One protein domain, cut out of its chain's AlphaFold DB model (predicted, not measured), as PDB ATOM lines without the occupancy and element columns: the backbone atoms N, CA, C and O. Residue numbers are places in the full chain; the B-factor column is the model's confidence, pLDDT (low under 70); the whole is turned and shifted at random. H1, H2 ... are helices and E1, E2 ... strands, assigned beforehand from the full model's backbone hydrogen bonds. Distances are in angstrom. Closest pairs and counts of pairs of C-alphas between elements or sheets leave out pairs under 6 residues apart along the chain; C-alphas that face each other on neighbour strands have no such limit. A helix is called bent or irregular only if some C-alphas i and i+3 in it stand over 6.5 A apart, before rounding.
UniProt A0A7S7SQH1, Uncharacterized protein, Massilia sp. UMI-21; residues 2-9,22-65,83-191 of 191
ATOM      1  N   LYS A   2     -30.656 -37.288  33.190       31.06
ATOM      2  CA  LYS A   2     -30.561 -36.858  34.609       31.06
ATOM      3  C   LYS A   2     -30.629 -35.337  34.805       31.06
ATOM      4  O   LYS A   2     -31.144 -34.896  35.827       31.06
ATOM      5  N   GLU A   3     -30.161 -34.552  33.837       37.50
ATOM      6  CA  GLU A   3     -30.176 -33.088  33.938       37.50
ATOM      7  C   GLU A   3     -31.592 -32.510  33.744       37.50
ATOM      8  O   GLU A   3     -32.017 -31.709  34.570       37.50
ATOM      9  N   ASP A   4     -32.389 -33.033  32.798       40.72
ATOM     10  CA  ASP A   4     -33.813 -32.668  32.592       40.72
ATOM     11  C   ASP A   4     -34.678 -32.729  33.857       40.72
ATOM     12  O   ASP A   4     -35.499 -31.844  34.102       40.72
ATOM     13  N   LYS A   5     -34.487 -33.755  34.697       38.16
ATOM     14  CA  LYS A   5     -35.231 -33.891  35.961       38.16
ATOM     15  C   LYS A   5     -34.851 -32.817  36.980       38.16
ATOM     16  O   LYS A   5     -35.697 -32.382  37.754       38.16
ATOM     17  N   LYS A   6     -33.588 -32.383  36.981       41.75
ATOM     18  CA  LYS A   6     -33.112 -31.312  37.863       41.75
ATOM     19  C   LYS A   6     -33.608 -29.949  37.367       41.75
ATOM     20  O   LYS A   6     -33.998 -29.127  38.191       41.75
ATOM     21  N   PHE A   7     -33.677 -29.756  36.046       47.75
ATOM     22  CA  PHE A   7     -34.194 -28.540  35.414       47.75
ATOM     23  C   PHE A   7     -35.684 -28.326  35.682       47.75
ATOM     24  O   PHE A   7     -36.041 -27.274  36.201       47.75
ATOM     25  N   ARG A   8     -36.542 -29.329  35.441       44.31
ATOM     26  CA  ARG A   8     -37.983 -29.223  35.745       44.31
ATOM     27  C   ARG A   8     -38.255 -28.839  37.201       44.31
ATOM     28  O   ARG A   8     -39.044 -27.936  37.446       44.31
ATOM     29  N   SER A   9     -37.504 -29.408  38.146       47.53
ATOM     30  CA  SER A   9     -37.689 -29.143  39.581       47.53
ATOM     31  C   SER A   9     -37.425 -27.690  40.017       47.53
ATOM     32  O   SER A   9     -37.890 -27.274  41.077       47.53
ATOM     33  N   GLN A  22     -39.297 -18.685  22.047       52.03
ATOM     34  CA  GLN A  22     -39.008 -17.571  21.149       52.03
ATOM     35  C   GLN A  22     -39.078 -16.247  21.908       52.03
ATOM     36  O   GLN A  22     -40.008 -16.014  22.676       52.03
ATOM     37  N   LEU A  23     -38.093 -15.378  21.666       53.34
ATOM     38  CA  LEU A  23     -38.057 -14.029  22.218       53.34
ATOM     39  C   LEU A  23     -38.551 -13.030  21.170       53.34
ATOM     40  O   LEU A  23     -37.996 -12.934  20.071       53.34
ATOM     41  N   SER A  24     -39.585 -12.271  21.521       54.44
ATOM     42  CA  SER A  24     -40.040 -11.126  20.733       54.44
ATOM     43  C   SER A  24     -39.249  -9.896  21.154       54.44
ATOM     44  O   SER A  24     -39.445  -9.384  22.250       54.44
ATOM     45  N   LEU A  25     -38.345  -9.440  20.288       62.84
ATOM     46  CA  LEU A  25     -37.604  -8.198  20.499       62.84
ATOM     47  C   LEU A  25     -38.496  -6.994  20.183       62.84
ATOM     48  O   LEU A  25     -39.228  -7.019  19.186       62.84
ATOM     49  N   ASN A  26     -38.404  -5.934  20.981       64.94
ATOM     50  CA  ASN A  26     -38.979  -4.637  20.617       64.94
ATOM     51  C   ASN A  26     -38.122  -3.934  19.536       64.94
ATOM     52  O   ASN A  26     -37.054  -4.417  19.163       64.94
ATOM     53  N   GLU A  27     -38.589  -2.808  18.993       68.31
ATOM     54  CA  GLU A  27     -37.882  -2.112  17.903       68.31
ATOM     55  C   GLU A  27     -36.486  -1.608  18.302       68.31
ATOM     56  O   GLU A  27     -35.553  -1.701  17.505       68.31
ATOM     57  N   GLU A  28     -36.300  -1.141  19.539       67.75
ATOM     58  CA  GLU A  28     -34.986  -0.706  20.033       67.75
ATOM     59  C   GLU A  28     -34.011  -1.887  20.141       67.75
ATOM     60  O   GLU A  28     -32.849  -1.786  19.748       67.75
ATOM     61  N   GLU A  29     -34.487  -3.036  20.622       70.00
ATOM     62  CA  GLU A  29     -33.704  -4.267  20.746       70.00
ATOM     63  C   GLU A  29     -33.359  -4.875  19.382       70.00
ATOM     64  O   GLU A  29     -32.240  -5.355  19.191       70.00
ATOM     65  N   LYS A  30     -34.283  -4.818  18.411       73.31
ATOM     66  CA  LYS A  30     -34.010  -5.206  17.017       73.31
ATOM     67  C   LYS A  30     -32.939  -4.317  16.408       73.31
ATOM     68  O   LYS A  30     -31.959  -4.830  15.871       73.31
ATOM     69  N   LYS A  31     -33.092  -2.996  16.543       76.25
ATOM     70  CA  LYS A  31     -32.123  -2.021  16.038       76.25
ATOM     71  C   LYS A  31     -30.744  -2.238  16.660       76.25
ATOM     72  O   LYS A  31     -29.741  -2.199  15.950       76.25
ATOM     73  N   TYR A  32     -30.696  -2.513  17.961       76.12
ATOM     74  CA  TYR A  32     -29.455  -2.823  18.657       76.12
ATOM     75  C   TYR A  32     -28.812  -4.117  18.149       76.12
ATOM     76  O   TYR A  32     -27.608  -4.151  17.899       76.12
ATOM     77  N   LEU A  33     -29.603  -5.176  17.951       77.56
ATOM     78  CA  LEU A  33     -29.124  -6.437  17.388       77.56
ATOM     79  C   LEU A  33     -28.532  -6.243  15.983       77.56
ATOM     80  O   LEU A  33     -27.460  -6.775  15.697       77.56
ATOM     81  N   GLU A  34     -29.188  -5.453  15.133       82.44
ATOM     82  CA  GLU A  34     -28.659  -5.066  13.819       82.44
ATOM     83  C   GLU A  34     -27.309  -4.356  13.934       82.44
ATOM     84  O   GLU A  34     -26.368  -4.708  13.223       82.44
ATOM     85  N   ASP A  35     -27.184  -3.388  14.846       81.56
ATOM     86  CA  ASP A  35     -25.942  -2.634  15.028       81.56
ATOM     87  C   ASP A  35     -24.804  -3.528  15.537       81.56
ATOM     88  O   ASP A  35     -23.666  -3.417  15.071       81.56
ATOM     89  N   VAL A  36     -25.105  -4.459  16.448       81.25
ATOM     90  CA  VAL A  36     -24.142  -5.453  16.936       81.25
ATOM     91  C   VAL A  36     -23.674  -6.352  15.793       81.25
ATOM     92  O   VAL A  36     -22.470  -6.543  15.627       81.25
ATOM     93  N   ILE A  37     -24.588  -6.874  14.973       86.62
ATOM     94  CA  ILE A  37     -24.219  -7.755  13.858       86.62
ATOM     95  C   ILE A  37     -23.432  -6.983  12.792       86.62
ATOM     96  O   ILE A  37     -22.404  -7.474  12.329       86.62
ATOM     97  N   SER A  38     -23.824  -5.744  12.479       88.12
ATOM     98  CA  SER A  38     -23.061  -4.842  11.605       88.12
ATOM     99  C   SER A  38     -21.641  -4.601  12.132       88.12
ATOM    100  O   SER A  38     -20.671  -4.574  11.376       88.12
ATOM    101  N   SER A  39     -21.484  -4.463  13.446       83.75
ATOM    102  CA  SER A  39     -20.183  -4.279  14.084       83.75
ATOM    103  C   SER A  39     -19.299  -5.506  14.064       83.75
ATOM    104  O   SER A  39     -18.110  -5.407  13.753       83.75
ATOM    105  N   VAL A  40     -19.884  -6.676  14.285       86.06
ATOM    106  CA  VAL A  40     -19.184  -7.941  14.097       86.06
ATOM    107  C   VAL A  40     -18.770  -8.120  12.635       86.06
ATOM    108  O   VAL A  40     -17.633  -8.509  12.366       86.06
ATOM    109  N   ASN A  41     -19.644  -7.775  11.688       88.19
ATOM    110  CA  ASN A  41     -19.324  -7.817  10.267       88.19
ATOM    111  C   ASN A  41     -18.145  -6.887   9.936       88.19
ATOM    112  O   ASN A  41     -17.176  -7.319   9.320       88.19
ATOM    113  N   ASN A  42     -18.136  -5.653  10.442       87.19
ATOM    114  CA  ASN A  42     -17.000  -4.741  10.280       87.19
ATOM    115  C   ASN A  42     -15.696  -5.298  10.862       87.19
ATOM    116  O   ASN A  42     -14.637  -5.188  10.240       87.19
ATOM    117  N   LEU A  43     -15.766  -5.918  12.039       81.38
ATOM    118  CA  LEU A  43     -14.610  -6.505  12.708       81.38
ATOM    119  C   LEU A  43     -14.000  -7.663  11.898       81.38
ATOM    120  O   LEU A  43     -12.780  -7.730  11.763       81.38
ATOM    121  N   ILE A  44     -14.831  -8.554  11.347       88.50
ATOM    122  CA  ILE A  44     -14.380  -9.784  10.672       88.50
ATOM    123  C   ILE A  44     -14.193  -9.582   9.157       88.50
ATOM    124  O   ILE A  44     -13.157  -9.943   8.586       88.50
ATOM    125  N   ALA A  45     -15.175  -8.983   8.486       87.75
ATOM    126  CA  ALA A  45     -15.173  -8.788   7.039       87.75
ATOM    127  C   ALA A  45     -14.301  -7.602   6.614       87.75
ATOM    128  O   ALA A  45     -13.546  -7.705   5.643       87.75
ATOM    129  N   HIS A  46     -14.340  -6.506   7.374       87.44
ATOM    130  CA  HIS A  46     -13.627  -5.267   7.047       87.44
ATOM    131  C   HIS A  46     -12.388  -5.007   7.908       87.44
ATOM    132  O   HIS A  46     -11.711  -4.001   7.701       87.44
ATOM    133  N   ARG A  47     -12.050  -5.925   8.827       84.75
ATOM    134  CA  ARG A  47     -10.850  -5.856   9.683       84.75
ATOM    135  C   ARG A  47     -10.781  -4.567  10.507       84.75
ATOM    136  O   ARG A  47      -9.697  -4.049  10.780       84.75
ATOM    137  N   ALA A  48     -11.938  -4.037  10.907       81.06
ATOM    138  CA  ALA A  48     -12.000  -2.905  11.820       81.06
ATOM    139  C   ALA A  48     -11.309  -3.248  13.151       81.06
ATOM    140  O   ALA A  48     -11.190  -4.410  13.538       81.06
ATOM    141  N   SER A  49     -10.839  -2.239  13.884       74.38
ATOM    142  CA  SER A  49     -10.243  -2.493  15.201       74.38
ATOM    143  C   SER A  49     -11.326  -2.735  16.257       74.38
ATOM    144  O   SER A  49     -12.349  -2.050  16.267       74.38
ATOM    145  N   LEU A  50     -11.074  -3.639  17.212       69.38
ATOM    146  CA  LEU A  50     -12.010  -3.878  18.321       69.38
ATOM    147  C   LEU A  50     -12.292  -2.590  19.110       69.38
ATOM    148  O   LEU A  50     -13.438  -2.317  19.431       69.38
ATOM    149  N   ALA A  51     -11.278  -1.752  19.342       65.50
ATOM    150  CA  ALA A  51     -11.438  -0.497  20.075       65.50
ATOM    151  C   ALA A  51     -12.384   0.500  19.375       65.50
ATOM    152  O   ALA A  51     -13.084   1.265  20.037       65.50
ATOM    153  N   GLN A  52     -12.402   0.512  18.039       69.31
ATOM    154  CA  GLN A  52     -13.332   1.331  17.260       69.31
ATOM    155  C   GLN A  52     -14.765   0.816  17.405       69.31
ATOM    156  O   GLN A  52     -15.682   1.598  17.654       69.31
ATOM    157  N   GLU A  53     -14.946  -0.497  17.295       72.88
ATOM    158  CA  GLU A  53     -16.254  -1.138  17.388       72.88
ATOM    159  C   GLU A  53     -16.825  -1.124  18.819       72.88
ATOM    160  O   GLU A  53     -18.025  -0.915  19.008       72.88
ATOM    161  N   GLU A  54     -15.972  -1.209  19.844       63.81
ATOM    162  CA  GLU A  54     -16.338  -1.018  21.254       63.81
ATOM    163  C   GLU A  54     -16.844   0.401  21.535       63.81
ATOM    164  O   GLU A  54     -17.827   0.581  22.247       63.81
ATOM    165  N   ARG A  55     -16.216   1.432  20.959       62.28
ATOM    166  CA  ARG A  55     -16.701   2.815  21.109       62.28
ATOM    167  C   ARG A  55     -18.044   3.046  20.425       62.28
ATOM    168  O   ARG A  55     -18.770   3.946  20.835       62.28
ATOM    169  N   ARG A  56     -18.340   2.278  19.376       67.31
ATOM    170  CA  ARG A  56     -19.562   2.411  18.585       67.31
ATOM    171  C   ARG A  56     -20.736   1.684  19.230       67.31
ATOM    172  O   ARG A  56     -21.751   2.314  19.501       67.31
ATOM    173  N   ILE A  57     -20.603   0.374  19.443       70.06
ATOM    174  CA  ILE A  57     -21.735  -0.479  19.842       70.06
ATOM    175  C   ILE A  57     -21.355  -1.682  20.722       70.06
ATOM    176  O   ILE A  57     -22.172  -2.097  21.541       70.06
ATOM    177  N   LEU A  58     -20.129  -2.223  20.608       61.28
ATOM    178  CA  LEU A  58     -19.696  -3.425  21.354       61.28
ATOM    179  C   LEU A  58     -19.194  -3.129  22.775       61.28
ATOM    180  O   LEU A  58     -18.830  -4.041  23.516       61.28
ATOM    181  N   GLY A  59     -19.106  -1.853  23.147       49.78
ATOM    182  CA  GLY A  59     -18.659  -1.411  24.460       49.78
ATOM    183  C   GLY A  59     -19.780  -1.428  25.505       49.78
ATOM    184  O   GLY A  59     -20.794  -2.104  25.345       49.78
ATOM    185  N   PRO A  60     -19.623  -0.697  26.624       42.06
ATOM    186  CA  PRO A  60     -20.657  -0.635  27.652       42.06
ATOM    187  C   PRO A  60     -21.959  -0.028  27.123       42.06
ATOM    188  O   PRO A  60     -22.038   1.172  26.885       42.06
ATOM    189  N   GLY A  61     -22.994  -0.855  27.038       38.91
ATOM    190  CA  GLY A  61     -24.381  -0.451  26.839       38.91
ATOM    191  C   GLY A  61     -25.294  -1.247  27.770       38.91
ATOM    192  O   GLY A  61     -24.888  -2.282  28.304       38.91
ATOM    193  N   LYS A  62     -26.538  -0.784  27.955       40.53
ATOM    194  CA  LYS A  62     -27.552  -1.438  28.812       40.53
ATOM    195  C   LYS A  62     -27.778  -2.927  28.483       40.53
ATOM    196  O   LYS A  62     -28.279  -3.655  29.330       40.53
ATOM    197  N   PHE A  63     -27.377  -3.355  27.288       41.53
ATOM    198  CA  PHE A  63     -27.625  -4.674  26.718       41.53
ATOM    199  C   PHE A  63     -26.385  -5.567  26.593       41.53
ATOM    200  O   PHE A  63     -26.513  -6.656  26.045       41.53
ATOM    201  N   PHE A  64     -25.195  -5.137  27.040       38.34
ATOM    202  CA  PHE A  64     -23.990  -5.957  26.853       38.34
ATOM    203  C   PHE A  64     -23.330  -6.466  28.127       38.34
ATOM    204  O   PHE A  64     -22.813  -7.565  28.081       38.34
ATOM    205  N   TRP A  65     -23.342  -5.788  29.280       31.86
ATOM    206  CA  TRP A  65     -22.740  -6.381  30.493       31.86
ATOM    207  C   TRP A  65     -23.071  -5.568  31.757       31.86
ATOM    208  O   TRP A  65     -23.082  -4.336  31.681       31.86
ATOM    209  N   ASN A  83     -41.998  -9.290  30.762       30.50
ATOM    210  CA  ASN A  83     -40.860  -9.585  31.657       30.50
ATOM    211  C   ASN A  83     -39.672 -10.349  31.053       30.50
ATOM    212  O   ASN A  83     -38.724 -10.704  31.772       30.50
ATOM    213  N   PHE A  84     -39.646 -10.560  29.738       30.66
ATOM    214  CA  PHE A  84     -38.457 -11.077  29.059       30.66
ATOM    215  C   PHE A  84     -37.441  -9.963  28.790       30.66
ATOM    216  O   PHE A  84     -37.294  -9.477  27.678       30.66
ATOM    217  N   ARG A  85     -36.686  -9.576  29.823       39.09
ATOM    218  CA  ARG A  85     -35.511  -8.709  29.653       39.09
ATOM    219  C   ARG A  85     -34.301  -9.551  29.222       39.09
ATOM    220  O   ARG A  85     -33.844 -10.418  29.979       39.09
ATOM    221  N   LEU A  86     -33.763  -9.304  28.023       42.16
ATOM    222  CA  LEU A  86     -32.463  -9.847  27.599       42.16
ATOM    223  C   LEU A  86     -31.377  -9.438  28.618       42.16
ATOM    224  O   LEU A  86     -31.297  -8.268  28.982       42.16
ATOM    225  N   THR A  87     -30.521 -10.363  29.090       42.81
ATOM    226  CA  THR A  87     -29.272  -9.930  29.773       42.81
ATOM    227  C   THR A  87     -28.316  -9.311  28.777       42.81
ATOM    228  O   THR A  87     -27.539  -8.432  29.138       42.81
ATOM    229  N   GLY A  88     -28.363  -9.825  27.549       52.75
ATOM    230  CA  GLY A  88     -27.572  -9.366  26.436       52.75
ATOM    231  C   GLY A  88     -27.454 -10.410  25.341       52.75
ATOM    232  O   GLY A  88     -27.986 -11.521  25.424       52.75
ATOM    233  N   ILE A  89     -26.742 -10.009  24.302       60.50
ATOM    234  CA  ILE A  89     -26.271 -10.874  23.231       60.50
ATOM    235  C   ILE A  89     -24.891 -11.369  23.670       60.50
ATOM    236  O   ILE A  89     -24.005 -10.565  23.953       60.50
ATOM    237  N   SER A  90     -24.695 -12.682  23.752       69.00
ATOM    238  CA  SER A  90     -23.371 -13.243  24.016       69.00
ATOM    239  C   SER A  90     -22.573 -13.235  22.720       69.00
ATOM    240  O   SER A  90     -22.954 -13.893  21.751       69.00
ATOM    241  N   LEU A  91     -21.475 -12.480  22.713       69.25
ATOM    242  CA  LEU A  91     -20.532 -12.395  21.604       69.25
ATOM    243  C   LEU A  91     -19.203 -13.036  22.003       69.25
ATOM    244  O   LEU A  91     -18.503 -12.561  22.895       69.25
ATOM    245  N   THR A  92     -18.826 -14.096  21.297       73.25
ATOM    246  CA  THR A  92     -17.499 -14.709  21.406       73.25
ATOM    247  C   THR A  92     -16.657 -14.313  20.206       73.25
ATOM    248  O   THR A  92     -17.022 -14.640  19.083       73.25
ATOM    249  N   LEU A  93     -15.510 -13.669  20.433       69.19
ATOM    250  CA  LEU A  93     -14.542 -13.317  19.390       69.19
ATOM    251  C   LEU A  93     -13.305 -14.211  19.476       69.19
ATOM    252  O   LEU A  93     -12.794 -14.479  20.567       69.19
ATOM    253  N   LYS A  94     -12.781 -14.643  18.328       71.38
ATOM    254  CA  LYS A  94     -11.563 -15.460  18.239       71.38
ATOM    255  C   LYS A  94     -10.595 -14.929  17.186       71.38
ATOM    256  O   LYS A  94     -10.977 -14.387  16.150       71.38
ATOM    257  N   ARG A  95      -9.311 -15.113  17.482       72.81
ATOM    258  CA  ARG A  95      -8.165 -14.792  16.624       72.81
ATOM    259  C   ARG A  95      -7.052 -15.799  16.868       72.81
ATOM    260  O   ARG A  95      -6.942 -16.336  17.970       72.81
ATOM    261  N   LYS A  96      -6.203 -16.022  15.865       70.06
ATOM    262  CA  LYS A  96      -5.118 -17.016  15.928       70.06
ATOM    263  C   LYS A  96      -4.101 -16.728  17.037       70.06
ATOM    264  O   LYS A  96      -3.626 -17.642  17.702       70.06
ATOM    265  N   ASN A  97      -3.745 -15.459  17.226       62.34
ATOM    266  CA  ASN A  97      -2.850 -14.998  18.286       62.34
ATOM    267  C   ASN A  97      -3.135 -13.521  18.621       62.34
ATOM    268  O   ASN A  97      -3.967 -12.878  17.984       62.34
ATOM    269  N   ARG A  98      -2.438 -12.967  19.622       65.00
ATOM    270  CA  ARG A  98      -2.677 -11.600  20.122       65.00
ATOM    271  C   ARG A  98      -2.398 -10.480  19.113       65.00
ATOM    272  O   ARG A  98      -2.897  -9.377  19.320       65.00
ATOM    273  N   THR A  99      -1.610 -10.739  18.076       69.31
ATOM    274  CA  THR A  99      -1.240  -9.752  17.050       69.31
ATOM    275  C   THR A  99      -2.018  -9.935  15.750       69.31
ATOM    276  O   THR A  99      -1.962  -9.067  14.887       69.31
ATOM    277  N   SER A 100      -2.754 -11.039  15.611       71.69
ATOM    278  CA  SER A 100      -3.612 -11.300  14.460       71.69
ATOM    279  C   SER A 100      -4.915 -10.516  14.564       71.69
ATOM    280  O   SER A 100      -5.419 -10.248  15.662       71.69
ATOM    281  N   GLU A 101      -5.474 -10.212  13.400       77.62
ATOM    282  CA  GLU A 101      -6.845  -9.737  13.257       77.62
ATOM    283  C   GLU A 101      -7.842 -10.765  13.816       77.62
ATOM    284  O   GLU A 101      -7.550 -11.961  13.937       77.62
ATOM    285  N   TRP A 102      -9.031 -10.283  14.170       78.56
ATOM    286  CA  TRP A 102     -10.149 -11.143  14.538       78.56
ATOM    287  C   TRP A 102     -10.665 -11.866  13.299       78.56
ATOM    288  O   TRP A 102     -10.883 -11.252  12.261       78.56
ATOM    289  N   SER A 103     -10.836 -13.182  13.407       83.56
ATOM    290  CA  SER A 103     -11.174 -14.040  12.268       83.56
ATOM    291  C   SER A 103     -12.466 -14.821  12.472       83.56
ATOM    292  O   SER A 103     -12.939 -15.468  11.548       83.56
ATOM    293  N   ASN A 104     -13.037 -14.800  13.675       83.75
ATOM    294  CA  ASN A 104     -14.277 -15.498  13.972       83.75
ATOM    295  C   ASN A 104     -15.040 -14.789  15.089       83.75
ATOM    296  O   ASN A 104     -14.445 -14.330  16.068       83.75
ATOM    297  N   ALA A 105     -16.353 -14.729  14.926       79.50
ATOM    298  CA  ALA A 105     -17.282 -14.181  15.886       79.50
ATOM    299  C   ALA A 105     -18.542 -15.043  15.940       79.50
ATOM    300  O   ALA A 105     -19.082 -15.400  14.896       79.50
ATOM    301  N   VAL A 106     -19.018 -15.348  17.145       80.44
ATOM    302  CA  VAL A 106     -20.243 -16.123  17.371       80.44
ATOM    303  C   VAL A 106     -21.171 -15.339  18.286       80.44
ATOM    304  O   VAL A 106     -20.770 -14.956  19.386       80.44
ATOM    305  N   LEU A 107     -22.398 -15.125  17.827       78.56
ATOM    306  CA  LEU A 107     -23.480 -14.447  18.527       78.56
ATOM    307  C   LEU A 107     -24.533 -15.467  18.954       78.56
ATOM    308  O   LEU A 107     -25.007 -16.258  18.141       78.56
ATOM    309  N   THR A 108     -24.910 -15.430  20.228       74.69
ATOM    310  CA  THR A 108     -25.968 -16.267  20.818       74.69
ATOM    311  C   THR A 108     -26.805 -15.447  21.798       74.69
ATOM    312  O   THR A 108     -26.363 -14.396  22.268       74.69
ATOM    313  N   PHE A 109     -28.009 -15.915  22.131       67.62
ATOM    314  CA  PHE A 109     -28.896 -15.235  23.080       67.62
ATOM    315  C   PHE A 109     -28.991 -15.986  24.399       67.62
ATOM    316  O   PHE A 109     -29.258 -17.188  24.421       67.62
ATOM    317  N   GLN A 110     -28.845 -15.255  25.504       60.97
ATOM    318  CA  GLN A 110     -29.086 -15.789  26.838       60.97
ATOM    319  C   GLN A 110     -29.857 -14.753  27.678       60.97
ATOM    320  O   GLN A 110     -29.329 -13.678  27.968       60.97
ATOM    321  N   PRO A 111     -31.124 -15.014  28.041       54.03
ATOM    322  CA  PRO A 111     -31.913 -14.118  28.876       54.03
ATOM    323  C   PRO A 111     -31.523 -14.227  30.355       54.03
ATOM    324  O   PRO A 111     -31.115 -15.277  30.847       54.03
ATOM    325  N   ARG A 112     -31.690 -13.120  31.096       50.88
ATOM    326  CA  ARG A 112     -31.121 -12.963  32.458       50.88
ATOM    327  C   ARG A 112     -31.862 -13.779  33.484       50.88
ATOM    328  O   ARG A 112     -31.270 -14.383  34.371       50.88
ATOM    329  N   ASN A 113     -33.171 -13.748  33.330       46.69
ATOM    330  CA  ASN A 113     -34.112 -14.359  34.246       46.69
ATOM    331  C   ASN A 113     -34.282 -15.853  33.933       46.69
ATOM    332  O   ASN A 113     -34.832 -16.592  34.742       46.69
ATOM    333  N   PHE A 114     -33.759 -16.305  32.785       52.06
ATOM    334  CA  PHE A 114     -33.828 -17.687  32.329       52.06
ATOM    335  C   PHE A 114     -32.485 -18.096  31.698       52.06
ATOM    336  O   PHE A 114     -32.391 -18.312  30.495       52.06
ATOM    337  N   PRO A 115     -31.409 -18.214  32.497       49.41
ATOM    338  CA  PRO A 115     -30.096 -18.592  31.970       49.41
ATOM    339  C   PRO A 115     -30.065 -20.027  31.419       49.41
ATOM    340  O   PRO A 115     -29.076 -20.416  30.799       49.41
ATOM    341  N   TYR A 116     -31.128 -20.803  31.647       49.47
ATOM    342  CA  TYR A 116     -31.289 -22.175  31.195       49.47
ATOM    343  C   TYR A 116     -32.475 -22.263  30.233       49.47
ATOM    344  O   TYR A 116     -33.612 -21.992  30.611       49.47
ATOM    345  N   GLY A 117     -32.200 -22.663  28.996       49.94
ATOM    346  CA  GLY A 117     -33.180 -22.755  27.921       49.94
ATOM    347  C   GLY A 117     -32.518 -22.519  26.570       49.94
ATOM    348  O   GLY A 117     -31.330 -22.202  26.497       49.94
ATOM    349  N   ARG A 118     -33.276 -22.716  25.494       57.81
ATOM    350  CA  ARG A 118     -32.840 -22.422  24.125       57.81
ATOM    351  C   ARG A 118     -33.650 -21.234  23.652       57.81
ATOM    352  O   ARG A 118     -34.875 -21.283  23.717       57.81
ATOM    353  N   TYR A 119     -32.967 -20.201  23.183       62.69
ATOM    354  CA  TYR A 119     -33.603 -18.954  22.794       62.69
ATOM    355  C   TYR A 119     -33.256 -18.647  21.356       62.69
ATOM    356  O   TYR A 119     -32.101 -18.759  20.946       62.69
ATOM    357  N   MET A 120     -34.276 -18.273  20.604       68.75
ATOM    358  CA  MET A 120     -34.123 -17.752  19.259       68.75
ATOM    359  C   MET A 120     -34.517 -16.281  19.245       68.75
ATOM    360  O   MET A 120     -35.455 -15.880  19.944       68.75
ATOM    361  N   ALA A 121     -33.836 -15.500  18.417       68.94
ATOM    362  CA  ALA A 121     -34.287 -14.165  18.050       68.94
ATOM    363  C   ALA A 121     -34.601 -14.109  16.563       68.94
ATOM    364  O   ALA A 121     -34.117 -14.935  15.786       68.94
ATOM    365  N   LYS A 122     -35.385 -13.104  16.169       73.12
ATOM    366  CA  LYS A 122     -35.598 -12.784  14.760       73.12
ATOM    367  C   LYS A 122     -34.281 -12.311  14.141       73.12
ATOM    368  O   LYS A 122     -33.608 -11.465  14.726       73.12
ATOM    369  N   LEU A 123     -33.933 -12.840  12.972       77.56
ATOM    370  CA  LEU A 123     -32.798 -12.362  12.189       77.56
ATOM    371  C   LEU A 123     -33.229 -11.118  11.394       77.56
ATOM    372  O   LEU A 123     -34.206 -11.204  10.644       77.56
ATOM    373  N   PRO A 124     -32.550  -9.971  11.543       78.31
ATOM    374  CA  PRO A 124     -32.795  -8.829  10.673       78.31
ATOM    375  C   PRO A 124     -32.455  -9.145   9.212       78.31
ATOM    376  O   PRO A 124     -31.360  -9.614   8.906       78.31
ATOM    377  N   GLU A 125     -33.392  -8.877   8.301       78.56
ATOM    378  CA  GLU A 125     -33.250  -9.199   6.871       78.56
ATOM    379  C   GLU A 125     -32.107  -8.417   6.210       78.56
ATOM    380  O   GLU A 125     -31.414  -8.950   5.344       78.56
ATOM    381  N   THR A 126     -31.856  -7.196   6.687       81.19
ATOM    382  CA  THR A 126     -30.791  -6.295   6.219       81.19
ATOM    383  C   THR A 126     -29.404  -6.926   6.295       81.19
ATOM    384  O   THR A 126     -28.544  -6.654   5.463       81.19
ATOM    385  N   ILE A 127     -29.178  -7.830   7.249       81.44
ATOM    386  CA  ILE A 127     -27.893  -8.522   7.407       81.44
ATOM    387  C   ILE A 127     -27.621  -9.459   6.230       81.44
ATOM    388  O   ILE A 127     -26.474  -9.628   5.828       81.44
ATOM    389  N   LEU A 128     -28.664 -10.065   5.660       86.44
ATOM    390  CA  LEU A 128     -28.525 -11.014   4.557       86.44
ATOM    391  C   LEU A 128     -28.272 -10.311   3.214       86.44
ATOM    392  O   LEU A 128     -27.878 -10.962   2.249       86.44
ATOM    393  N   GLU A 129     -28.434  -8.987   3.137       88.31
ATOM    394  CA  GLU A 129     -28.210  -8.216   1.910       88.31
ATOM    395  C   GLU A 129     -26.754  -8.254   1.436       88.31
ATOM    396  O   GLU A 129     -26.499  -8.142   0.236       88.31
ATOM    397  N   GLU A 130     -25.789  -8.463   2.330       88.50
ATOM    398  CA  GLU A 130     -24.366  -8.560   1.983       88.50
ATOM    399  C   GLU A 130     -23.914  -9.986   1.635       88.50
ATOM    400  O   GLU A 130     -22.767 -10.202   1.221       88.50
ATOM    401  N   TYR A 131     -24.822 -10.954   1.757       91.06
ATOM    402  CA  TYR A 131     -24.527 -12.379   1.736       91.06
ATOM    403  C   TYR A 131     -25.320 -13.116   0.650       91.06
ATOM    404  O   TYR A 131     -26.388 -12.689   0.210       91.06
ATOM    405  N   VAL A 132     -24.765 -14.228   0.176       91.50
ATOM    406  CA  VAL A 132     -25.417 -15.170  -0.738       91.50
ATOM    407  C   VAL A 132     -25.453 -16.520  -0.057       91.50
ATOM    408  O   VAL A 132     -24.453 -16.967   0.494       91.50
ATOM    409  N   ILE A 133     -26.619 -17.153  -0.077       91.31
ATOM    410  CA  ILE A 133     -26.795 -18.495   0.458       91.31
ATOM    411  C   ILE A 133     -26.093 -19.511  -0.446       91.31
ATOM    412  O   ILE A 133     -26.317 -19.535  -1.654       91.31
ATOM    413  N   GLU A 134     -25.239 -20.343   0.139       90.38
ATOM    414  CA  GLU A 134     -24.530 -21.408  -0.576       90.38
ATOM    415  C   GLU A 134     -25.146 -22.773  -0.320       90.38
ATOM    416  O   GLU A 134     -25.258 -23.590  -1.231       90.38
ATOM    417  N   ASN A 135     -25.530 -23.034   0.931       88.88
ATOM    418  CA  ASN A 135     -26.026 -24.335   1.342       88.88
ATOM    419  C   ASN A 135     -26.997 -24.220   2.519       88.88
ATOM    420  O   ASN A 135     -26.859 -23.344   3.374       88.88
ATOM    421  N   VAL A 136     -27.941 -25.156   2.577       89.38
ATOM    422  CA  VAL A 136     -28.854 -25.354   3.704       89.38
ATOM    423  C   VAL A 136     -28.866 -26.832   4.041       89.38
ATOM    424  O   VAL A 136     -29.103 -27.663   3.165       89.38
ATOM    425  N   ALA A 137     -28.622 -27.163   5.303       87.88
ATOM    426  CA  ALA A 137     -28.633 -28.541   5.770       87.88
ATOM    427  C   ALA A 137     -29.341 -28.655   7.118       87.88
ATOM    428  O   ALA A 137     -29.148 -27.823   8.001       87.88
ATOM    429  N   GLU A 138     -30.122 -29.714   7.295       86.50
ATOM    430  CA  GLU A 138     -30.520 -30.154   8.629       86.50
ATOM    431  C   GLU A 138     -29.411 -31.040   9.196       86.50
ATOM    432  O   GLU A 138     -28.972 -31.997   8.552       86.50
ATOM    433  N   GLU A 139     -28.936 -30.722  10.396       84.25
ATOM    434  CA  GLU A 139     -27.888 -31.498  11.058       84.25
ATOM    435  C   GLU A 139     -28.462 -32.259  12.252       84.25
ATOM    436  O   GLU A 139     -29.072 -31.650  13.120       84.25
ATOM    437  N   LEU A 140     -28.222 -33.571  12.354       83.25
ATOM    438  CA  LEU A 140     -28.535 -34.345  13.561       83.25
ATOM    439  C   LEU A 140     -27.320 -34.351  14.498       83.25
ATOM    440  O   LEU A 140     -26.273 -34.920  14.189       83.25
ATOM    441  N   ARG A 141     -27.473 -33.733  15.667       81.12
ATOM    442  CA  ARG A 141     -26.431 -33.555  16.680       81.12
ATOM    443  C   ARG A 141     -26.919 -34.065  18.039       81.12
ATOM    444  O   ARG A 141     -27.335 -33.292  18.899       81.12
ATOM    445  N   GLU A 142     -26.837 -35.377  18.253       73.44
ATOM    446  CA  GLU A 142     -27.397 -36.064  19.437       73.44
ATOM    447  C   GLU A 142     -26.910 -35.513  20.790       73.44
ATOM    448  O   GLU A 142     -27.644 -35.551  21.776       73.44
ATOM    449  N   ASN A 143     -25.696 -34.955  20.834       68.69
ATOM    450  CA  ASN A 143     -25.073 -34.421  22.050       68.69
ATOM    451  C   ASN A 143     -25.008 -32.884  22.095       68.69
ATOM    452  O   ASN A 143     -24.292 -32.323  22.924       68.69
ATOM    453  N   ALA A 144     -25.704 -32.184  21.194       65.81
ATOM    454  CA  ALA A 144     -25.676 -30.727  21.140       65.81
ATOM    455  C   ALA A 144     -26.849 -30.083  21.886       65.81
ATOM    456  O   ALA A 144     -27.916 -30.668  22.081       65.81
ATOM    457  N   GLN A 145     -26.664 -28.807  22.242       60.50
ATOM    458  CA  GLN A 145     -27.748 -27.985  22.767       60.50
ATOM    459  C   GLN A 145     -28.880 -27.789  21.763       60.50
ATOM    460  O   GLN A 145     -29.973 -27.507  22.205       60.50
ATOM    461  N   VAL A 146     -28.682 -27.939  20.455       68.81
ATOM    462  CA  VAL A 146     -29.771 -28.003  19.470       68.81
ATOM    463  C   VAL A 146     -29.553 -29.274  18.667       68.81
ATOM    464  O   VAL A 146     -28.508 -29.429  18.044       68.81
ATOM    465  N   VAL A 147     -30.512 -30.198  18.749       71.00
ATOM    466  CA  VAL A 147     -30.341 -31.563  18.229       71.00
ATOM    467  C   VAL A 147     -30.548 -31.612  16.721       71.00
ATOM    468  O   VAL A 147     -29.755 -32.251  16.054       71.00
ATOM    469  N   ASN A 148     -31.552 -30.904  16.192       79.69
ATOM    470  CA  ASN A 148     -31.864 -30.869  14.759       79.69
ATOM    471  C   ASN A 148     -31.964 -29.422  14.239       79.69
ATOM    472  O   ASN A 148     -33.070 -28.991  13.909       79.69
ATOM    473  N   PRO A 149     -30.893 -28.603  14.262       84.06
ATOM    474  CA  PRO A 149     -30.953 -27.271  13.670       84.06
ATOM    475  C   PRO A 149     -31.008 -27.347  12.139       84.06
ATOM    476  O   PRO A 149     -30.352 -28.196  11.531       84.06
ATOM    477  N   THR A 150     -31.702 -26.385  11.527       86.69
ATOM    478  CA  THR A 150     -31.413 -26.015  10.136       86.69
ATOM    479  C   THR A 150     -30.208 -25.092  10.147       86.69
ATOM    480  O   THR A 150     -30.198 -24.083  10.856       86.69
ATOM    481  N   VAL A 151     -29.197 -25.422   9.364       90.38
ATOM    482  CA  VAL A 151     -27.956 -24.672   9.264       90.38
ATOM    483  C   VAL A 151     -27.856 -24.069   7.876       90.38
ATOM    484  O   VAL A 151     -27.792 -24.775   6.871       90.38
ATOM    485  N   TYR A 152     -27.829 -22.744   7.843       92.31
ATOM    486  CA  TYR A 152     -27.680 -21.955   6.634       92.31
ATOM    487  C   TYR A 152     -26.235 -21.488   6.520       92.31
ATOM    488  O   TYR A 152     -25.705 -20.873   7.447       92.31
ATOM    489  N   HIS A 153     -25.613 -21.767   5.380       92.81
ATOM    490  CA  HIS A 153     -24.272 -21.316   5.042       92.81
ATOM    491  C   HIS A 153     -24.349 -20.235   3.980       92.81
ATOM    492  O   HIS A 153     -24.980 -20.418   2.938       92.81
ATOM    493  N   PHE A 154     -23.663 -19.132   4.238       93.75
ATOM    494  CA  PHE A 154     -23.591 -17.997   3.345       93.75
ATOM    495  C   PHE A 154     -22.144 -17.613   3.059       93.75
ATOM    496  O   PHE A 154     -21.291 -17.680   3.948       93.75
ATOM    497  N   THR A 155     -21.899 -17.092   1.860       94.69
ATOM    498  CA  THR A 155     -20.685 -16.344   1.522       94.69
ATOM    499  C   THR A 155     -20.984 -14.871   1.344       94.69
ATOM    500  O   THR A 155     -22.058 -14.468   0.898       94.69
ATOM    501  N   HIS A 156     -20.021 -14.033   1.712       94.94
ATOM    502  CA  HIS A 156     -20.143 -12.599   1.511       94.94
ATOM    503  C   HIS A 156     -19.990 -12.257   0.020       94.94
ATOM    504  O   HIS A 156     -19.036 -12.679  -0.632       94.94
ATOM    505  N   LYS A 157     -20.896 -11.423  -0.509       92.88
ATOM    506  CA  LYS A 157     -20.929 -10.975  -1.917       92.88
ATOM    507  C   LYS A 157     -19.633 -10.339  -2.421       92.88
ATOM    508  O   LYS A 157     -19.365 -10.379  -3.617       92.88
ATOM    509  N   VAL A 158     -18.871  -9.695  -1.534       91.44
ATOM    510  CA  VAL A 158     -17.719  -8.855  -1.903       91.44
ATOM    511  C   VAL A 158     -16.445  -9.296  -1.187       91.44
ATOM    512  O   VAL A 158     -15.389  -9.374  -1.809       91.44
ATOM    513  N   GLN A 159     -16.515  -9.593   0.113       91.06
ATOM    514  CA  GLN A 159     -15.332  -9.942   0.900       91.06
ATOM    515  C   GLN A 159     -15.006 -11.436   0.774       91.06
ATOM    516  O   GLN A 159     -15.558 -12.277   1.481       91.06
ATOM    517  N   THR A 160     -14.072 -11.777  -0.117       89.44
ATOM    518  CA  THR A 160     -13.647 -13.168  -0.338       89.44
ATOM    519  C   THR A 160     -13.123 -13.821   0.945       89.44
ATOM    520  O   THR A 160     -12.349 -13.221   1.698       89.44
ATOM    521  N   GLY A 161     -13.535 -15.071   1.174       90.44
ATOM    522  CA  GLY A 161     -13.163 -15.861   2.351       90.44
ATOM    523  C   GLY A 161     -13.981 -15.552   3.606       90.44
ATOM    524  O   GLY A 161     -13.761 -16.204   4.623       90.44
ATOM    525  N   VAL A 162     -14.916 -14.594   3.552       94.25
ATOM    526  CA  VAL A 162     -15.862 -14.326   4.640       94.25
ATOM    527  C   VAL A 162     -17.115 -15.168   4.448       94.25
ATOM    528  O   VAL A 162     -17.757 -15.124   3.396       94.25
ATOM    529  N   VAL A 163     -17.462 -15.917   5.486       95.19
ATOM    530  CA  VAL A 163     -18.638 -16.782   5.535       95.19
ATOM    531  C   VAL A 163     -19.487 -16.443   6.750       95.19
ATOM    532  O   VAL A 163     -18.968 -16.026   7.789       95.19
ATOM    533  N   MET A 164     -20.791 -16.656   6.620       94.94
ATOM    534  CA  MET A 164     -21.733 -16.604   7.729       94.94
ATOM    535  C   MET A 164     -22.440 -17.948   7.855       94.94
ATOM    536  O   MET A 164     -22.857 -18.541   6.862       94.94
ATOM    537  N   LYS A 165     -22.583 -18.424   9.088       94.06
ATOM    538  CA  LYS A 165     -23.359 -19.610   9.428       94.06
ATOM    539  C   LYS A 165     -24.478 -19.209  10.381       94.06
ATOM    540  O   LYS A 165     -24.220 -18.605  11.420       94.06
ATOM    541  N   VAL A 166     -25.713 -19.554  10.034       91.62
ATOM    542  CA  VAL A 166     -26.894 -19.290  10.865       91.62
ATOM    543  C   VAL A 166     -27.528 -20.616  11.253       91.62
ATOM    544  O   VAL A 166     -27.941 -21.385  10.390       91.62
ATOM    545  N   GLU A 167     -27.611 -20.880  12.553       89.00
ATOM    546  CA  GLU A 167     -28.329 -22.035  13.092       89.00
ATOM    547  C   GLU A 167     -29.733 -21.598  13.499       89.00
ATOM    548  O   GLU A 167     -29.886 -20.722  14.347       89.00
ATOM    549  N   SER A 168     -30.758 -22.201  12.906       83.81
ATOM    550  CA  SER A 168     -32.164 -21.839  13.091       83.81
ATOM    551  C   SER A 168     -33.022 -23.057  13.440       83.81
ATOM    552  O   SER A 168     -32.540 -24.192  13.509       83.81
ATOM    553  N   GLN A 169     -34.310 -22.820  13.688       76.88
ATOM    554  CA  GLN A 169     -35.286 -23.881  13.918       76.88
ATOM    555  C   GLN A 169     -35.359 -24.827  12.697       76.88
ATOM    556  O   GLN A 169     -35.189 -24.369  11.561       76.88
ATOM    557  N   PRO A 170     -35.592 -26.142  12.895       69.50
ATOM    558  CA  PRO A 170     -35.813 -27.079  11.794       69.50
ATOM    559  C   PRO A 170     -36.901 -26.582  10.830       69.50
ATOM    560  O   PRO A 170     -37.942 -26.079  11.273       69.50
ATOM    561  N   MET A 171     -36.661 -26.706   9.521       64.31
ATOM    562  CA  MET A 171     -37.584 -26.253   8.480       64.31
ATOM    563  C   MET A 171     -38.845 -27.122   8.500       64.31
ATOM    564  O   MET A 171     -38.916 -28.179   7.880       64.31
ATOM    565  N   GLN A 172     -39.904 -26.669   9.173       51.47
ATOM    566  CA  GLN A 172     -41.220 -27.277   8.984       51.47
ATOM    567  C   GLN A 172     -41.751 -26.897   7.597       51.47
ATOM    568  O   GLN A 172     -42.260 -25.797   7.401       51.47
ATOM    569  N   ALA A 173     -41.596 -27.815   6.639       41.62
ATOM    570  CA  ALA A 173     -42.257 -27.838   5.333       41.62
ATOM    571  C   ALA A 173     -42.430 -26.455   4.663       41.62
ATOM    572  O   ALA A 173     -43.550 -25.998   4.430       41.62
ATOM    573  N   ARG A 174     -41.324 -25.789   4.308       47.47
ATOM    574  CA  ARG A 174     -41.332 -24.672   3.348       47.47
ATOM    575  C   ARG A 174     -40.229 -24.829   2.301       47.47
ATOM    576  O   ARG A 174     -39.290 -25.594   2.489       47.47
ATOM    577  N   LYS A 175     -40.436 -24.183   1.148       48.16
ATOM    578  CA  LYS A 175     -39.663 -24.349  -0.095       48.16
ATOM    579  C   LYS A 175     -38.170 -24.094   0.150       48.16
ATOM    580  O   LYS A 175     -37.813 -23.233   0.943       48.16
ATOM    581  N   SER A 176     -37.316 -24.790  -0.597       47.97
ATOM    582  CA  SER A 176     -35.841 -24.791  -0.528       47.97
ATOM    583  C   SER A 176     -35.129 -23.428  -0.633       47.97
ATOM    584  O   SER A 176     -33.905 -23.394  -0.618       47.97
ATOM    585  N   ASN A 177     -35.867 -22.321  -0.762       55.19
ATOM    586  CA  ASN A 177     -35.343 -20.970  -0.956       55.19
ATOM    587  C   ASN A 177     -35.702 -20.010   0.195       55.19
ATOM    588  O   ASN A 177     -35.415 -18.818   0.093       55.19
ATOM    589  N   ASP A 178     -36.349 -20.488   1.261       69.50
ATOM    590  CA  ASP A 178     -36.704 -19.637   2.399       69.50
ATOM    591  C   ASP A 178     -35.456 -19.340   3.250       69.50
ATOM    592  O   ASP A 178     -34.800 -20.245   3.767       69.50
ATOM    593  N   LEU A 179     -35.130 -18.051   3.387       80.44
ATOM    594  CA  LEU A 179     -34.056 -17.552   4.247       80.44
ATOM    595  C   LEU A 179     -34.413 -17.724   5.737       80.44
ATOM    596  O   LEU A 179     -35.599 -17.694   6.088       80.44
ATOM    597  N   PRO A 180     -33.418 -17.864   6.636       81.25
ATOM    598  CA  PRO A 180     -33.689 -17.953   8.062       81.25
ATOM    599  C   PRO A 180     -34.298 -16.640   8.552       81.25
ATOM    600  O   PRO A 180     -33.723 -15.570   8.376       81.25
ATOM    601  N   ASN A 181     -35.449 -16.726   9.211       74.06
ATOM    602  CA  ASN A 181     -36.087 -15.579   9.859       74.06
ATOM    603  C   ASN A 181     -35.778 -15.506  11.361       74.06
ATOM    604  O   ASN A 181     -36.083 -14.502  12.003       74.06
ATOM    605  N   THR A 182     -35.183 -16.556  11.926       75.44
ATOM    606  CA  THR A 182     -34.745 -16.630  13.319       75.44
ATOM    607  C   THR A 182     -33.390 -17.314  13.423       75.44
ATOM    608  O   THR A 182     -32.971 -18.003  12.491       75.44
ATOM    609  N   PHE A 183     -32.705 -17.157  14.554       79.44
ATOM    610  CA  PHE A 183     -31.476 -17.894  14.828       79.44
ATOM    611  C   PHE A 183     -31.275 -18.195  16.315       79.44
ATOM    612  O   PHE A 183     -31.595 -17.377  17.177       79.44
ATOM    613  N   TYR A 184     -30.712 -19.373  16.589       77.50
ATOM    614  CA  TYR A 184     -30.124 -19.774  17.869       77.50
ATOM    615  C   TYR A 184     -28.679 -19.281  17.995       77.50
ATOM    616  O   TYR A 184     -28.256 -18.836  19.062       77.50
ATOM    617  N   ALA A 185     -27.929 -19.367  16.895       83.69
ATOM    618  CA  ALA A 185     -26.547 -18.927  16.805       83.69
ATOM    619  C   ALA A 185     -26.271 -18.323  15.425       83.69
ATOM    620  O   ALA A 185     -26.728 -18.850  14.409       83.69
ATOM    621  N   LEU A 186     -25.521 -17.224  15.408       89.56
ATOM    622  CA  LEU A 186     -25.005 -16.606  14.192       89.56
ATOM    623  C   LEU A 186     -23.491 -16.519  14.304       89.56
ATOM    624  O   LEU A 186     -22.957 -15.927  15.238       89.56
ATOM    625  N   GLU A 187     -22.797 -17.114  13.352       93.00
ATOM    626  CA  GLU A 187     -21.346 -17.119  13.268       93.00
ATOM    627  C   GLU A 187     -20.909 -16.373  12.010       93.00
ATOM    628  O   GLU A 187     -21.423 -16.637  10.926       93.00
ATOM    629  N   ILE A 188     -19.953 -15.454  12.149       93.69
ATOM    630  CA  ILE A 188     -19.260 -14.809  11.029       93.69
ATOM    631  C   ILE A 188     -17.784 -15.150  11.158       93.69
ATOM    632  O   ILE A 188     -17.166 -14.918  12.201       93.69
ATOM    633  N   SER A 189     -17.200 -15.697  10.099       94.25
ATOM    634  CA  SER A 189     -15.793 -16.077  10.087       94.25
ATOM    635  C   SER A 189     -15.104 -15.717   8.789       94.25
ATOM    636  O   SER A 189     -15.724 -15.651   7.732       94.25
ATOM    637  N   ARG A 190     -13.792 -15.526   8.884       91.38
ATOM    638  CA  ARG A 190     -12.896 -15.310   7.763       91.38
ATOM    639  C   ARG A 190     -11.853 -16.424   7.722       91.38
ATOM    640  O   ARG A 190     -11.149 -16.627   8.714       91.38
ATOM    641  N   ASN A 191     -11.782 -17.102   6.580       83.19
ATOM    642  CA  ASN A 191     -10.801 -18.145   6.272       83.19
ATOM    643  C   ASN A 191      -9.446 -17.562   5.854       83.19
ATOM    644  O   ASN A 191      -9.432 -16.477   5.224       83.19
TER     645      ASN A 191
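AT A GLANCE: This is residues 2 to 9, 22 to 65 and 83 to 191 of the 191 residues of an uncharacterized protein of Massilia sp. UMI-21 (UniProt A0A7S7SQH1). A twisted sheet of six antiparallel strands forms a wall, with the long helix H2 running over one of its faces; H3 folds back beside H2, and the short H4 lies on the other flank of H2, grazing the sheet. H1 is detached from this body, beyond a cut. The printed part has 161 residues, with four named helices and six named strands in the order H1 H2 H3 E1 E2 H4 E3 E4 E5 E6; the sheet's order is E1 E2 E6 E5 E4 E3, and the class is mixed, helices and strands. The whole is compact, with a radius of gyration of the C-alphas of 16.3 A, and the C-alphas span 46 by 38 by 34 A.

HOW THE PARTS SIT: The sheet begins at one edge with E1, residues 86 to 94, which forms a hairpin with E2, residues 104 to 111; N 92 and O 106 are 2.9 A apart, within hydrogen-bond range. On its other side E2 is the antiparallel neighbour of E6, residues 185 to 190, with N 105 and O 188 at 2.8 A. E6 and E5, residues 162 to 168, are a hairpin with N 165 and O 187 at 2.8 A. E5 and E4, residues 150 to 156, form another, with N 154 and O 164 at 2.8 A. The other edge strand is E3, residues 131 to 138, a hairpin with E4, with N 151 and O 137 at 2.8 A; E3 bends by 59 degrees at residue 134. E3 E4 E5 E6 make a meander, each strand the antiparallel neighbour of the one before. From edge to edge the strands' lines turn by 79 degrees. H2, residues 27 to 44, is on the sheet at a height over the sheet of 8.8 A, over E2 and E6; on the local plane it stands at 16 degrees to E2, along the strands. This gives two layers, a helix on one face of a sheet. With its residues 35 to 43 alone H2 touches H3, residues 50 to 58; the closest C-alphas are those of Ser 39 and Glu 53, 6.0 A apart, and this helical hairpin has a shallow tilt of 12 degrees, opposite ways. With its residues 34 to 38 alone H2 touches H4, residues 125 to 130; the closest C-alphas, those of Glu 34 and Ile 127, are 7.3 A apart, at a shallow tilt of 18 degrees, the same way. H4 only grazes the sheet, with its residues 128 to 130. H1, residues 2 to 9, is not on the sheet and touches no helix. In H2 every O i to N i+4 pair is within hydrogen-bond range; the counts are 2 of 4 in H1, 4 of 5 in H3 and 0 of 2 in H4, where 2 of 3 O i to N i+3 pairs are within range.

IN THESE COORDINATES: E1 is 23.6 A long, E2 23.1 A, E3 20.0 A, E4 19.5 A, E5 19.8 A and E6 16.8 A. H2 is 25.8 A long, from C-alpha 27 at (-37.882, -2.112, 17.903) to C-alpha 44 at (-14.380, -9.784, 10.672). H1 measures 11.6 A, H4 10.2 A and H3 8.3 A. H3 is only just irregular: C-alphas 55 and 58 are 6.9 A apart. E6 ends with C-alpha 190 at (-12.896, -15.310, 7.763).

THE WHOLE: The two C-alphas farthest apart, those of Ser 9 and Val 158, are 50.3 A apart. Residues 10 to 21 and 66 to 82 are not printed; the C-alphas across these cuts are 21.8 A and 18.4 A apart. The links E2 to H4, E3 to E4 and E5 to E6 are long. In two of these links, residues 121 to 122 pair with residues 182 to 183, antiparallel. The mean pLDDT of the printed part is 71.3, and 68 residues are under 70, among them residues 2 to 9, 83 to 91, 109 to 121 and 170 to 178.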